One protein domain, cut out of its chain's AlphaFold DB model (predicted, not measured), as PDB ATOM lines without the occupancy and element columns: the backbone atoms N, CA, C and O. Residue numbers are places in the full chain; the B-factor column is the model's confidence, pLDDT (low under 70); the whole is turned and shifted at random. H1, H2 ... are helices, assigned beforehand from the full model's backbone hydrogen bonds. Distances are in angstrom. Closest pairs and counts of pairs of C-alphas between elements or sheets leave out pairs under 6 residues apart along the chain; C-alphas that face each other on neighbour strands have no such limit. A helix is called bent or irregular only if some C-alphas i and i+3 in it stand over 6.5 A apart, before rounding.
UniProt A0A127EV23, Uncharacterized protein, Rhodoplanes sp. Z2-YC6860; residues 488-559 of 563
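What this domain is: This is residues 488 to 559 of the 563 residues of an uncharacterized protein of Rhodoplanes sp. Z2-YC6860 (UniProt A0A127EV23). The longest helix, H2, runs along one side of the domain, with H1 making a square corner at its first end and a long loop, residues 516 to 529, folding back from its other end. The short helices H3, H4 and H5 form a loose cluster in the space that H2, H1 and this loop frame, with H3 nearest the middle. The printed part has 72 residues with five named helices, in the order H1, H2, H3, H4, H5, and no named strand; the class is all helix, with 42 residues in helices. The whole is compact, with a radius of gyration of the C-alphas of 12.2 A and spans of 36 by 24 by 20 A.

How they stand to each other: H1, residues 490 to 496, touches H2, residues 502 to 515, about perpendicular at 89 degrees. H2 touches H1 with residues 502 to 506 alone, and the closest C-alphas of the two, those of Ile 495 and Val 503, are 5.0 A apart. H3, residues 530 to 536, is close to H2 but not clearly touching it, with the closest C-alphas, those of Ile 513 and Pro 530, 7.2 A apart; the two run opposite ways at a steep tilt of 36 degrees, only just steep. H4, residues 538 to 542, touches residues 505 to 509 of H2 alone, with the closest C-alphas, those of Lys 505 and Phe 541, 7.6 A apart. H3 and H4 only just touch, with 3 pairs of C-alphas within 8 A, and only at the corner by their link; their closest C-alphas, those of Ile 534 and Phe 541, are 5.6 A apart. H5, residues 547 to 555, touches H3 at a steep tilt of 58 degrees, the same way, with the closest C-alphas, those of Pro 530 and Pro 547, 5.5 A apart. H1 and H5 are apart. In H1, H2, H3, H4 and H5 every O i to N i+4 pair is within hydrogen-bond range.

Where its parts are: H1 begins at C-alpha 490, (-44.040, 32.219, 34.070), and measures 10.2 A from first to last C-alpha. H2 measures 19.9 A and ends at C-alpha 515, (-57.883, 35.083, 55.119). H3 measures 9.9 A, H4 6.1 A and H5 8.9 A. H5 is neither bent nor irregular, but only just: C-alphas 552 and 555 are 6.3 A apart. It ends at C-alpha 555, (-43.337, 46.688, 48.941).

The domain as a whole: The two C-alphas farthest apart, those of Glu 499 and Ser 522, are 36.1 A apart. The printed part has no cut. The link from H2 to H3, 14 residues, is long, and the other three are tight. The mean pLDDT of the printed part is 89.6, and residues 488 to 489 are under 70.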
ATOM      1  N   VAL A 488     -46.158  37.371  30.353       57.56
ATOM      2  CA  VAL A 488     -47.126  36.638  31.160       57.56
ATOM      3  C   VAL A 488     -46.281  35.920  32.203       57.56
ATOM      4  O   VAL A 488     -45.449  35.095  31.807       57.56
ATOM      5  N   PRO A 489     -46.426  36.236  33.501       65.25
ATOM      6  CA  PRO A 489     -45.488  35.742  34.488       65.25
ATOM      7  C   PRO A 489     -45.439  34.224  34.410       65.25
ATOM      8  O   PRO A 489     -46.478  33.564  34.455       65.25
ATOM      9  N   GLN A 490     -44.239  33.662  34.246       76.31
ATOM     10  CA  GLN A 490     -44.040  32.219  34.070       76.31
ATOM     11  C   GLN A 490     -44.830  31.365  35.087       76.31
ATOM     12  O   GLN A 490     -45.412  30.361  34.670       76.31
ATOM     13  N   PRO A 491     -44.961  31.760  36.374       79.38
ATOM     14  CA  PRO A 491     -45.817  31.049  37.324       79.38
ATOM     15  C   PRO A 491     -47.289  30.954  36.891       79.38
ATOM     16  O   PRO A 491     -47.890  29.891  37.021       79.38
ATOM     17  N   TYR A 492     -47.859  32.019  36.320       77.88
ATOM     18  CA  TYR A 492     -49.250  32.055  35.855       77.88
ATOM     19  C   TYR A 492     -49.498  31.059  34.717       77.88
ATOM     20  O   TYR A 492     -50.468  30.300  34.743       77.88
ATOM     21  N   VAL A 493     -48.576  30.992  33.752       78.12
ATOM     22  CA  VAL A 493     -48.653  30.028  32.641       78.12
ATOM     23  C   VAL A 493     -48.583  28.590  33.156       78.12
ATOM     24  O   VAL A 493     -49.344  27.737  32.700       78.12
ATOM     25  N   ARG A 494     -47.702  28.314  34.125       77.94
ATOM     26  CA  ARG A 494     -47.544  26.975  34.719       77.94
ATOM     27  C   ARG A 494     -48.768  26.545  35.535       77.94
ATOM     28  O   ARG A 494     -49.160  25.383  35.459       77.94
ATOM     29  N   ILE A 495     -49.432  27.474  36.234       83.00
ATOM     30  CA  ILE A 495     -50.711  27.214  36.926       83.00
ATOM     31  C   ILE A 495     -51.803  26.837  35.925       83.00
ATOM     32  O   ILE A 495     -52.477  25.828  36.117       83.00
ATOM     33  N   LEU A 496     -51.957  27.602  34.837       75.12
ATOM     34  CA  LEU A 496     -52.955  27.313  33.800       75.12
ATOM     35  C   LEU A 496     -52.723  25.957  33.119       75.12
ATOM     36  O   LEU A 496     -53.679  25.302  32.713       75.12
ATOM     37  N   LYS A 497     -51.462  25.523  33.017       75.69
ATOM     38  CA  LYS A 497     -51.078  24.198  32.510       75.69
ATOM     39  C   LYS A 497     -51.247  23.066  33.529       75.69
ATOM     40  O   LYS A 497     -51.054  21.908  33.172       75.69
ATOM     41  N   GLY A 498     -51.605  23.372  34.777       76.62
ATOM     42  CA  GLY A 498     -51.790  22.372  35.827       76.62
ATOM     43  C   GLY A 498     -50.486  21.831  36.428       76.62
ATOM     44  O   GLY A 498     -50.494  20.760  37.033       76.62
ATOM     45  N   GLU A 499     -49.359  22.527  36.265       87.25
ATOM     46  CA  GLU A 499     -48.040  22.034  36.679       87.25
ATOM     47  C   GLU A 499     -47.833  22.119  38.206       87.25
ATOM     48  O   GLU A 499     -48.051  23.157  38.840       87.25
ATOM     49  N   GLN A 500     -47.350  21.033  38.819       88.75
ATOM     50  CA  GLN A 500     -46.915  21.023  40.222       88.75
ATOM     51  C   GLN A 500     -45.450  21.489  40.342       88.75
ATOM     52  O   GLN A 500     -44.654  21.189  39.454       88.75
ATOM     53  N   PRO A 501     -45.055  22.210  41.415       88.06
ATOM     54  CA  PRO A 501     -45.851  22.569  42.594       88.06
ATOM     55  C   PRO A 501     -46.681  23.861  42.441       88.06
ATOM     56  O   PRO A 501     -47.341  24.264  43.397       88.06
ATOM     57  N   TYR A 502     -46.660  24.522  41.276       90.50
ATOM     58  CA  TYR A 502     -47.227  25.863  41.060       90.50
ATOM     59  C   TYR A 502     -48.721  25.962  41.381       90.50
ATOM     60  O   TYR A 502     -49.128  26.900  42.062       90.50
ATOM     61  N   VAL A 503     -49.525  24.978  40.970       84.62
ATOM     62  CA  VAL A 503     -50.960  24.921  41.313       84.62
ATOM     63  C   VAL A 503     -51.170  24.886  42.830       84.62
ATOM     64  O   VAL A 503     -51.993  25.621  43.369       84.62
ATOM     65  N   SER A 504     -50.388  24.068  43.537       86.81
ATOM     66  CA  SER A 504     -50.494  23.942  44.993       86.81
ATOM     67  C   SER A 504     -50.004  25.193  45.725       86.81
ATOM     68  O   SER A 504     -50.614  25.591  46.718       86.81
ATOM     69  N   LYS A 505     -48.931  25.836  45.238       94.12
ATOM     70  CA  LYS A 505     -48.453  27.128  45.761       94.12
ATOM     71  C   LYS A 505     -49.514  28.213  45.587       94.12
ATOM     72  O   LYS A 505     -49.827  28.928  46.535       94.12
ATOM     73  N   PHE A 506     -50.121  28.283  44.404       94.25
ATOM     74  CA  PHE A 506     -51.162  29.259  44.109       94.25
ATOM     75  C   PHE A 506     -52.384  29.096  45.015       94.25
ATOM     76  O   PHE A 506     -52.818  30.075  45.612       94.25
ATOM     77  N   ALA A 507     -52.862  27.867  45.226       90.56
ATOM     78  CA  ALA A 507     -53.974  27.606  46.141       90.56
ATOM     79  C   ALA A 507     -53.684  28.075  47.584       90.56
ATOM     80  O   ALA A 507     -54.574  28.578  48.275       90.56
ATOM     81  N   ARG A 508     -52.432  27.953  48.050       95.62
ATOM     82  CA  ARG A 508     -52.011  28.463  49.367       95.62
ATOM     83  C   ARG A 508     -51.958  29.989  49.412       95.62
ATOM     84  O   ARG A 508     -52.390  30.576  50.403       95.62
ATOM     85  N   ILE A 509     -51.492  30.630  48.343       94.88
ATOM     86  CA  ILE A 509     -51.513  32.093  48.200       94.88
ATOM     87  C   ILE A 509     -52.958  32.609  48.178       94.88
ATOM     88  O   ILE A 509     -53.279  33.547  48.903       94.88
ATOM     89  N   GLU A 510     -53.862  31.974  47.429       94.38
ATOM     90  CA  GLU A 510     -55.287  32.331  47.413       94.38
ATOM     91  C   GLU A 510     -55.922  32.203  48.802       94.38
ATOM     92  O   GLU A 510     -56.685  33.078  49.221       94.38
ATOM     93  N   ALA A 511     -55.572  31.154  49.552       93.44
ATOM     94  CA  ALA A 511     -56.019  30.993  50.931       93.44
ATOM     95  C   ALA A 511     -55.510  32.127  51.840       93.44
ATOM     96  O   ALA A 511     -56.285  32.657  52.637       93.44
ATOM     97  N   LYS A 512     -54.247  32.549  51.691       95.88
ATOM     98  CA  LYS A 512     -53.674  33.695  52.419       95.88
ATOM     99  C   LYS A 512     -54.369  35.008  52.050       95.88
ATOM    100  O   LYS A 512     -54.841  35.704  52.939       95.88
ATOM    101  N   ILE A 513     -54.568  35.287  50.760       96.00
ATOM    102  CA  ILE A 513     -55.315  36.464  50.275       96.00
ATOM    103  C   ILE A 513     -56.736  36.492  50.845       96.00
ATOM    104  O   ILE A 513     -57.252  37.549  51.213       96.00
ATOM    105  N   LYS A 514     -57.406  35.336  50.888       95.12
ATOM    106  CA  LYS A 514     -58.777  35.231  51.389       95.12
ATOM    107  C   LYS A 514     -58.864  35.517  52.888       95.12
ATOM    108  O   LYS A 514     -59.821  36.170  53.297       95.12
ATOM    109  N   ASN A 515     -57.885  35.044  53.656       94.81
ATOM    110  CA  ASN A 515     -57.883  35.083  55.119       94.81
ATOM    111  C   ASN A 515     -57.025  36.214  55.709       94.81
ATOM    112  O   ASN A 515     -56.894  36.293  56.928       94.81
ATOM    113  N   SER A 516     -56.435  37.072  54.873       94.75
ATOM    114  CA  SER A 516     -55.559  38.152  55.323       94.75
ATOM    115  C   SER A 516     -56.313  39.151  56.212       94.75
ATOM    116  O   SER A 516     -57.322  39.711  55.764       94.75
ATOM    117  N   PRO A 517     -55.829  39.442  57.435       93.56
ATOM    118  CA  PRO A 517     -56.436  40.447  58.309       93.56
ATOM    119  C   PRO A 517     -56.237  41.877  57.783       93.56
ATOM    120  O   PRO A 517     -56.920  42.796  58.225       93.56
ATOM    121  N   LEU A 518     -55.317  42.069  56.831       94.31
ATOM    122  CA  LEU A 518     -54.983  43.365  56.234       94.31
ATOM    123  C   LEU A 518     -55.801  43.663  54.969       94.31
ATOM    124  O   LEU A 518     -55.688  44.741  54.378       94.31
ATOM    125  N   LYS A 519     -56.659  42.725  54.558       89.38
ATOM    126  CA  LYS A 519     -57.574  42.893  53.434       89.38
ATOM    127  C   LYS A 519     -58.572  44.018  53.732       89.38
ATOM    128  O   LYS A 519     -59.436  43.882  54.591       89.38
ATOM    129  N   GLY A 520     -58.475  45.114  52.980       89.44
ATOM    130  CA  GLY A 520     -59.325  46.300  53.159       89.44
ATOM    131  C   GLY A 520     -58.737  47.380  54.069       89.44
ATOM    132  O   GLY A 520     -59.452  48.316  54.420       89.44
ATOM    133  N   SER A 521     -57.453  47.281  54.432       93.12
ATOM    134  CA  SER A 521     -56.732  48.378  55.085       93.12
ATOM    135  C   SER A 521     -56.862  49.683  54.286       93.12
ATOM    136  O   SER A 521     -56.705  49.688  53.063       93.12
ATOM    137  N   SER A 522     -57.106  50.798  54.981       92.50
ATOM    138  CA  SER A 522     -57.168  52.141  54.388       92.50
ATOM    139  C   SER A 522     -55.824  52.626  53.839       92.50
ATOM    140  O   SER A 522     -55.785  53.594  53.085       92.50
ATOM    141  N   GLU A 523     -54.728  51.958  54.201       92.44
ATOM    142  CA  GLU A 523     -53.382  52.260  53.710       92.44
ATOM    143  C   GLU A 523     -53.082  51.624  52.345       92.44
ATOM    144  O   GLU A 523     -52.084  51.967  51.704       92.44
ATOM    145  N   LEU A 524     -53.943  50.718  51.869       92.44
ATOM    146  CA  LEU A 524     -53.815  50.133  50.540       92.44
ATOM    147  C   LEU A 524     -54.299  51.117  49.461       92.44
ATOM    148  O   LEU A 524     -55.324  51.782  49.625       92.44
ATOM    149  N   PRO A 525     -53.623  51.182  48.303       90.81
ATOM    150  CA  PRO A 525     -54.111  51.936  47.159       90.81
ATOM    151  C   PRO A 525     -55.498  51.456  46.712       90.81
ATOM    152  O   PRO A 525     -55.755  50.257  46.631       90.81
ATOM    153  N   ALA A 526     -56.367  52.387  46.305       84.56
ATOM    154  CA  ALA A 526     -57.757  52.096  45.918       84.56
ATOM    155  C   ALA A 526     -57.922  51.093  44.751       84.56
ATOM    156  O   ALA A 526     -59.027  50.620  44.497       84.56
ATOM    157  N   LYS A 527     -56.844  50.787  44.017       87.62
ATOM    158  CA  LYS A 527     -56.812  49.830  42.897       87.62
ATOM    159  C   LYS A 527     -55.826  48.676  43.115       87.62
ATOM    160  O   LYS A 527     -55.415  48.056  42.141       87.62
ATOM    161  N   PHE A 528     -55.402  48.424  44.352       92.12
ATOM    162  CA  PHE A 528     -54.462  47.347  44.644       92.12
ATOM    163  C   PHE A 528     -55.084  45.983  44.315       92.12
ATOM    164  O   PHE A 528     -56.105  45.606  44.891       92.12
ATOM    165  N   ASP A 529     -54.460  45.246  43.397       92.38
ATOM    166  CA  ASP A 529     -54.847  43.881  43.041       92.38
ATOM    167  C   ASP A 529     -53.792  42.899  43.585       92.38
ATOM    168  O   ASP A 529     -52.663  42.870  43.081       92.38
ATOM    169  N   PRO A 530     -54.130  42.081  44.600       93.69
ATOM    170  CA  PRO A 530     -53.176  41.179  45.238       93.69
ATOM    171  C   PRO A 530     -52.647  40.097  44.288       93.69
ATOM    172  O   PRO A 530     -51.491  39.698  44.407       93.69
ATOM    173  N   LEU A 531     -53.461  39.621  43.338       91.38
ATOM    174  CA  LEU A 531     -53.046  38.582  42.398       91.38
ATOM    175  C   LEU A 531     -52.099  39.167  41.361       91.38
ATOM    176  O   LEU A 531     -51.040  38.597  41.099       91.38
ATOM    177  N   LYS A 532     -52.443  40.339  40.821       87.00
ATOM    178  CA  LYS A 532     -51.557  41.054  39.904       87.00
ATOM    179  C   LYS A 532     -50.212  41.365  40.561       87.00
ATOM    180  O   LYS A 532     -49.175  41.173  39.930       87.00
ATOM    181  N   TYR A 533     -50.223  41.785  41.826       92.62
ATOM    182  CA  TYR A 533     -49.015  42.068  42.594       92.62
ATOM    183  C   TYR A 533     -48.135  40.821  42.774       92.62
ATOM    184  O   TYR A 533     -46.962  40.859  42.414       92.62
ATOM    185  N   ILE A 534     -48.696  39.688  43.219       93.06
ATOM    186  CA  ILE A 534     -47.955  38.416  43.326       93.06
ATOM    187  C   ILE A 534     -47.355  37.990  41.983       93.06
ATOM    188  O   ILE A 534     -46.203  37.569  41.929       93.06
ATOM    189  N   PHE A 535     -48.106  38.095  40.885       87.81
ATOM    190  CA  PHE A 535     -47.606  37.664  39.580       87.81
ATOM    191  C   PHE A 535     -46.576  38.623  38.980       87.81
ATOM    192  O   PHE A 535     -45.732  38.187  38.205       87.81
ATOM    193  N   SER A 536     -46.585  39.895  39.371       86.19
ATOM    194  CA  SER A 536     -45.573  40.862  38.933       86.19
ATOM    195  C   SER A 536     -44.206  40.634  39.596       86.19
ATOM    196  O   SER A 536     -43.203  41.133  39.093       86.19
ATOM    197  N   TYR A 537     -44.154  39.868  40.695       90.06
ATOM    198  CA  TYR A 537     -42.957  39.650  41.510       90.06
ATOM    199  C   TYR A 537     -42.737  38.157  41.811       90.06
ATOM    200  O   TYR A 537     -43.300  37.626  42.773       90.06
ATOM    201  N   PRO A 538     -41.918  37.457  41.000       87.19
ATOM    202  CA  PRO A 538     -41.726  36.011  41.118       87.19
ATOM    203  C   PRO A 538     -41.255  35.532  42.497       87.19
ATOM    204  O   PRO A 538     -41.617  34.432  42.908       87.19
ATOM    205  N   ASP A 539     -40.495  36.350  43.225       90.81
ATOM    206  CA  ASP A 539     -40.042  36.082  44.594       90.81
ATOM    207  C   ASP A 539     -41.216  35.940  45.576       90.81
ATOM    208  O   ASP A 539     -41.226  35.030  46.405       90.81
ATOM    209  N   LEU A 540     -42.256  36.767  45.440       94.50
ATOM    210  CA  LEU A 540     -43.430  36.708  46.318       94.50
ATOM    211  C   LEU A 540     -44.248  35.441  46.088       94.50
ATOM    212  O   LEU A 540     -44.746  34.835  47.041       94.50
ATOM    213  N   PHE A 541     -44.366  35.025  44.824       92.62
ATOM    214  CA  PHE A 541     -44.991  33.755  44.477       92.62
ATOM    215  C   PHE A 541     -44.172  32.574  45.013       92.62
ATOM    216  O   PHE A 541     -44.736  31.623  45.557       92.62
ATOM    217  N   GLU A 542     -42.845  32.632  44.886       91.81
ATOM    218  CA  GLU A 542     -41.961  31.539  45.290       91.81
ATOM    219  C   GLU A 542     -41.997  31.287  46.800       91.81
ATOM    220  O   GLU A 542     -42.026  30.124  47.217       91.81
ATOM    221  N   HIS A 543     -42.086  32.363  47.587       94.75
ATOM    222  CA  HIS A 543     -42.193  32.343  49.048       94.75
ATOM    223  C   HIS A 543     -43.637  32.294  49.577       94.75
ATOM    224  O   HIS A 543     -43.851  32.289  50.789       94.75
ATOM    225  N   GLU A 544     -44.633  32.223  48.686       95.06
ATOM    226  CA  GLU A 544     -46.059  32.136  49.018       95.06
ATOM    227  C   GLU A 544     -46.530  33.248  49.972       95.06
ATOM    228  O   GLU A 544     -47.278  32.997  50.917       95.06
ATOM    229  N   VAL A 545     -46.049  34.473  49.780       94.50
ATOM    230  CA  VAL A 545     -46.263  35.575  50.731       94.50
ATOM    231  C   VAL A 545     -47.712  36.075  50.672       94.50
ATOM    232  O   VAL A 545     -48.356  36.010  49.625       94.50
ATOM    233  N   ASP A 546     -48.240  36.586  51.788       96.69
ATOM    234  CA  ASP A 546     -49.471  37.382  51.761       96.69
ATOM    235  C   ASP A 546     -49.184  38.733  51.069       96.69
ATOM    236  O   ASP A 546     -48.390  39.530  51.581       96.69
ATOM    237  N   PRO A 547     -49.798  39.023  49.906       96.50
ATOM    238  CA  PRO A 547     -49.504  40.245  49.165       96.50
ATOM    239  C   PRO A 547     -49.899  41.525  49.896       96.50
ATOM    240  O   PRO A 547     -49.258  42.551  49.668       96.50
ATOM    241  N   TYR A 548     -50.926  41.493  50.751       97.00
ATOM    242  CA  TYR A 548     -51.344  42.682  51.494       97.00
ATOM    243  C   TYR A 548     -50.319  43.032  52.569       97.00
ATOM    244  O   TYR A 548     -49.879  44.177  52.654       97.00
ATOM    245  N   GLU A 549     -49.901  42.031  53.342       96.94
ATOM    246  CA  GLU A 549     -48.857  42.171  54.357       96.94
ATOM    247  C   GLU A 549     -47.542  42.624  53.728       96.94
ATOM    248  O   GLU A 549     -46.963  43.622  54.154       96.94
ATOM    249  N   HIS A 550     -47.107  41.954  52.656       97.25
ATOM    250  CA  HIS A 550     -45.854  42.293  51.995       97.25
ATOM    251  C   HIS A 550     -45.849  43.721  51.453       97.25
ATOM    252  O   HIS A 550     -44.868  44.443  51.618       97.25
ATOM    253  N   PHE A 551     -46.928  44.147  50.789       97.00
ATOM    254  CA  PHE A 551     -46.990  45.491  50.225       97.00
ATOM    255  C   PHE A 551     -46.910  46.574  51.306       97.00
ATOM    256  O   PHE A 551     -46.154  47.534  51.144       97.00
ATOM    257  N   LEU A 552     -47.653  46.400  52.403       95.38
ATOM    258  CA  LEU A 552     -47.691  47.358  53.507       95.38
ATOM    259  C   LEU A 552     -46.371  47.401  54.284       95.38
ATOM    260  O   LEU A 552     -45.915  48.485  54.634       95.38
ATOM    261  N   MET A 553     -45.739  46.246  54.505       95.19
ATOM    262  CA  MET A 553     -44.513  46.156  55.299       95.19
ATOM    263  C   MET A 553     -43.239  46.496  54.518       95.19
ATOM    264  O   MET A 553     -42.333  47.115  55.072       95.19
ATOM    265  N   PHE A 554     -43.153  46.094  53.248       94.94
ATOM    266  CA  PHE A 554     -41.907  46.149  52.470       94.94
ATOM    267  C   PHE A 554     -42.109  46.772  51.086       94.94
ATOM    268  O   PHE A 554     -41.388  47.691  50.702       94.94
ATOM    269  N   GLY A 555     -43.135  46.337  50.350       92.12
ATOM    270  CA  GLY A 555     -43.337  46.688  48.941       92.12
ATOM    271  C   GLY A 555     -43.418  48.187  48.655       92.12
ATOM    272  O   GLY A 555     -42.870  48.653  47.655       92.12
ATOM    273  N   ARG A 556     -44.046  48.959  49.552       89.88
ATOM    274  CA  ARG A 556     -44.108  50.424  49.452       89.88
ATOM    275  C   ARG A 556     -42.730  51.077  49.573       89.88
ATOM    276  O   ARG A 556     -42.449  52.026  48.848       89.88
ATOM    277  N   HIS A 557     -41.881  50.580  50.471       89.94
ATOM    278  CA  HIS A 557     -40.523  51.093  50.674       89.94
ATOM    279  C   HIS A 557     -39.572  50.664  49.551       89.94
ATOM    280  O   HIS A 557     -38.672  51.414  49.184       89.94
ATOM    281  N   GLU A 558     -39.820  49.498  48.960       91.12
ATOM    282  CA  GLU A 558     -39.082  48.964  47.811       91.12
ATOM    283  C   GLU A 558     -39.505  49.583  46.466       91.12
ATOM    284  O   GLU A 558     -38.964  49.216  45.425       91.12
ATOM    285  N   ASN A 559     -40.462  50.521  46.458       88.50
ATOM    286  CA  ASN A 559     -41.046  51.114  45.247       88.50
ATOM    287  C   ASN A 559     -41.601  50.074  44.255       88.50
ATOM    288  O   ASN A 559     -41.533  50.260  43.036       88.50
TER     289      ASN A 559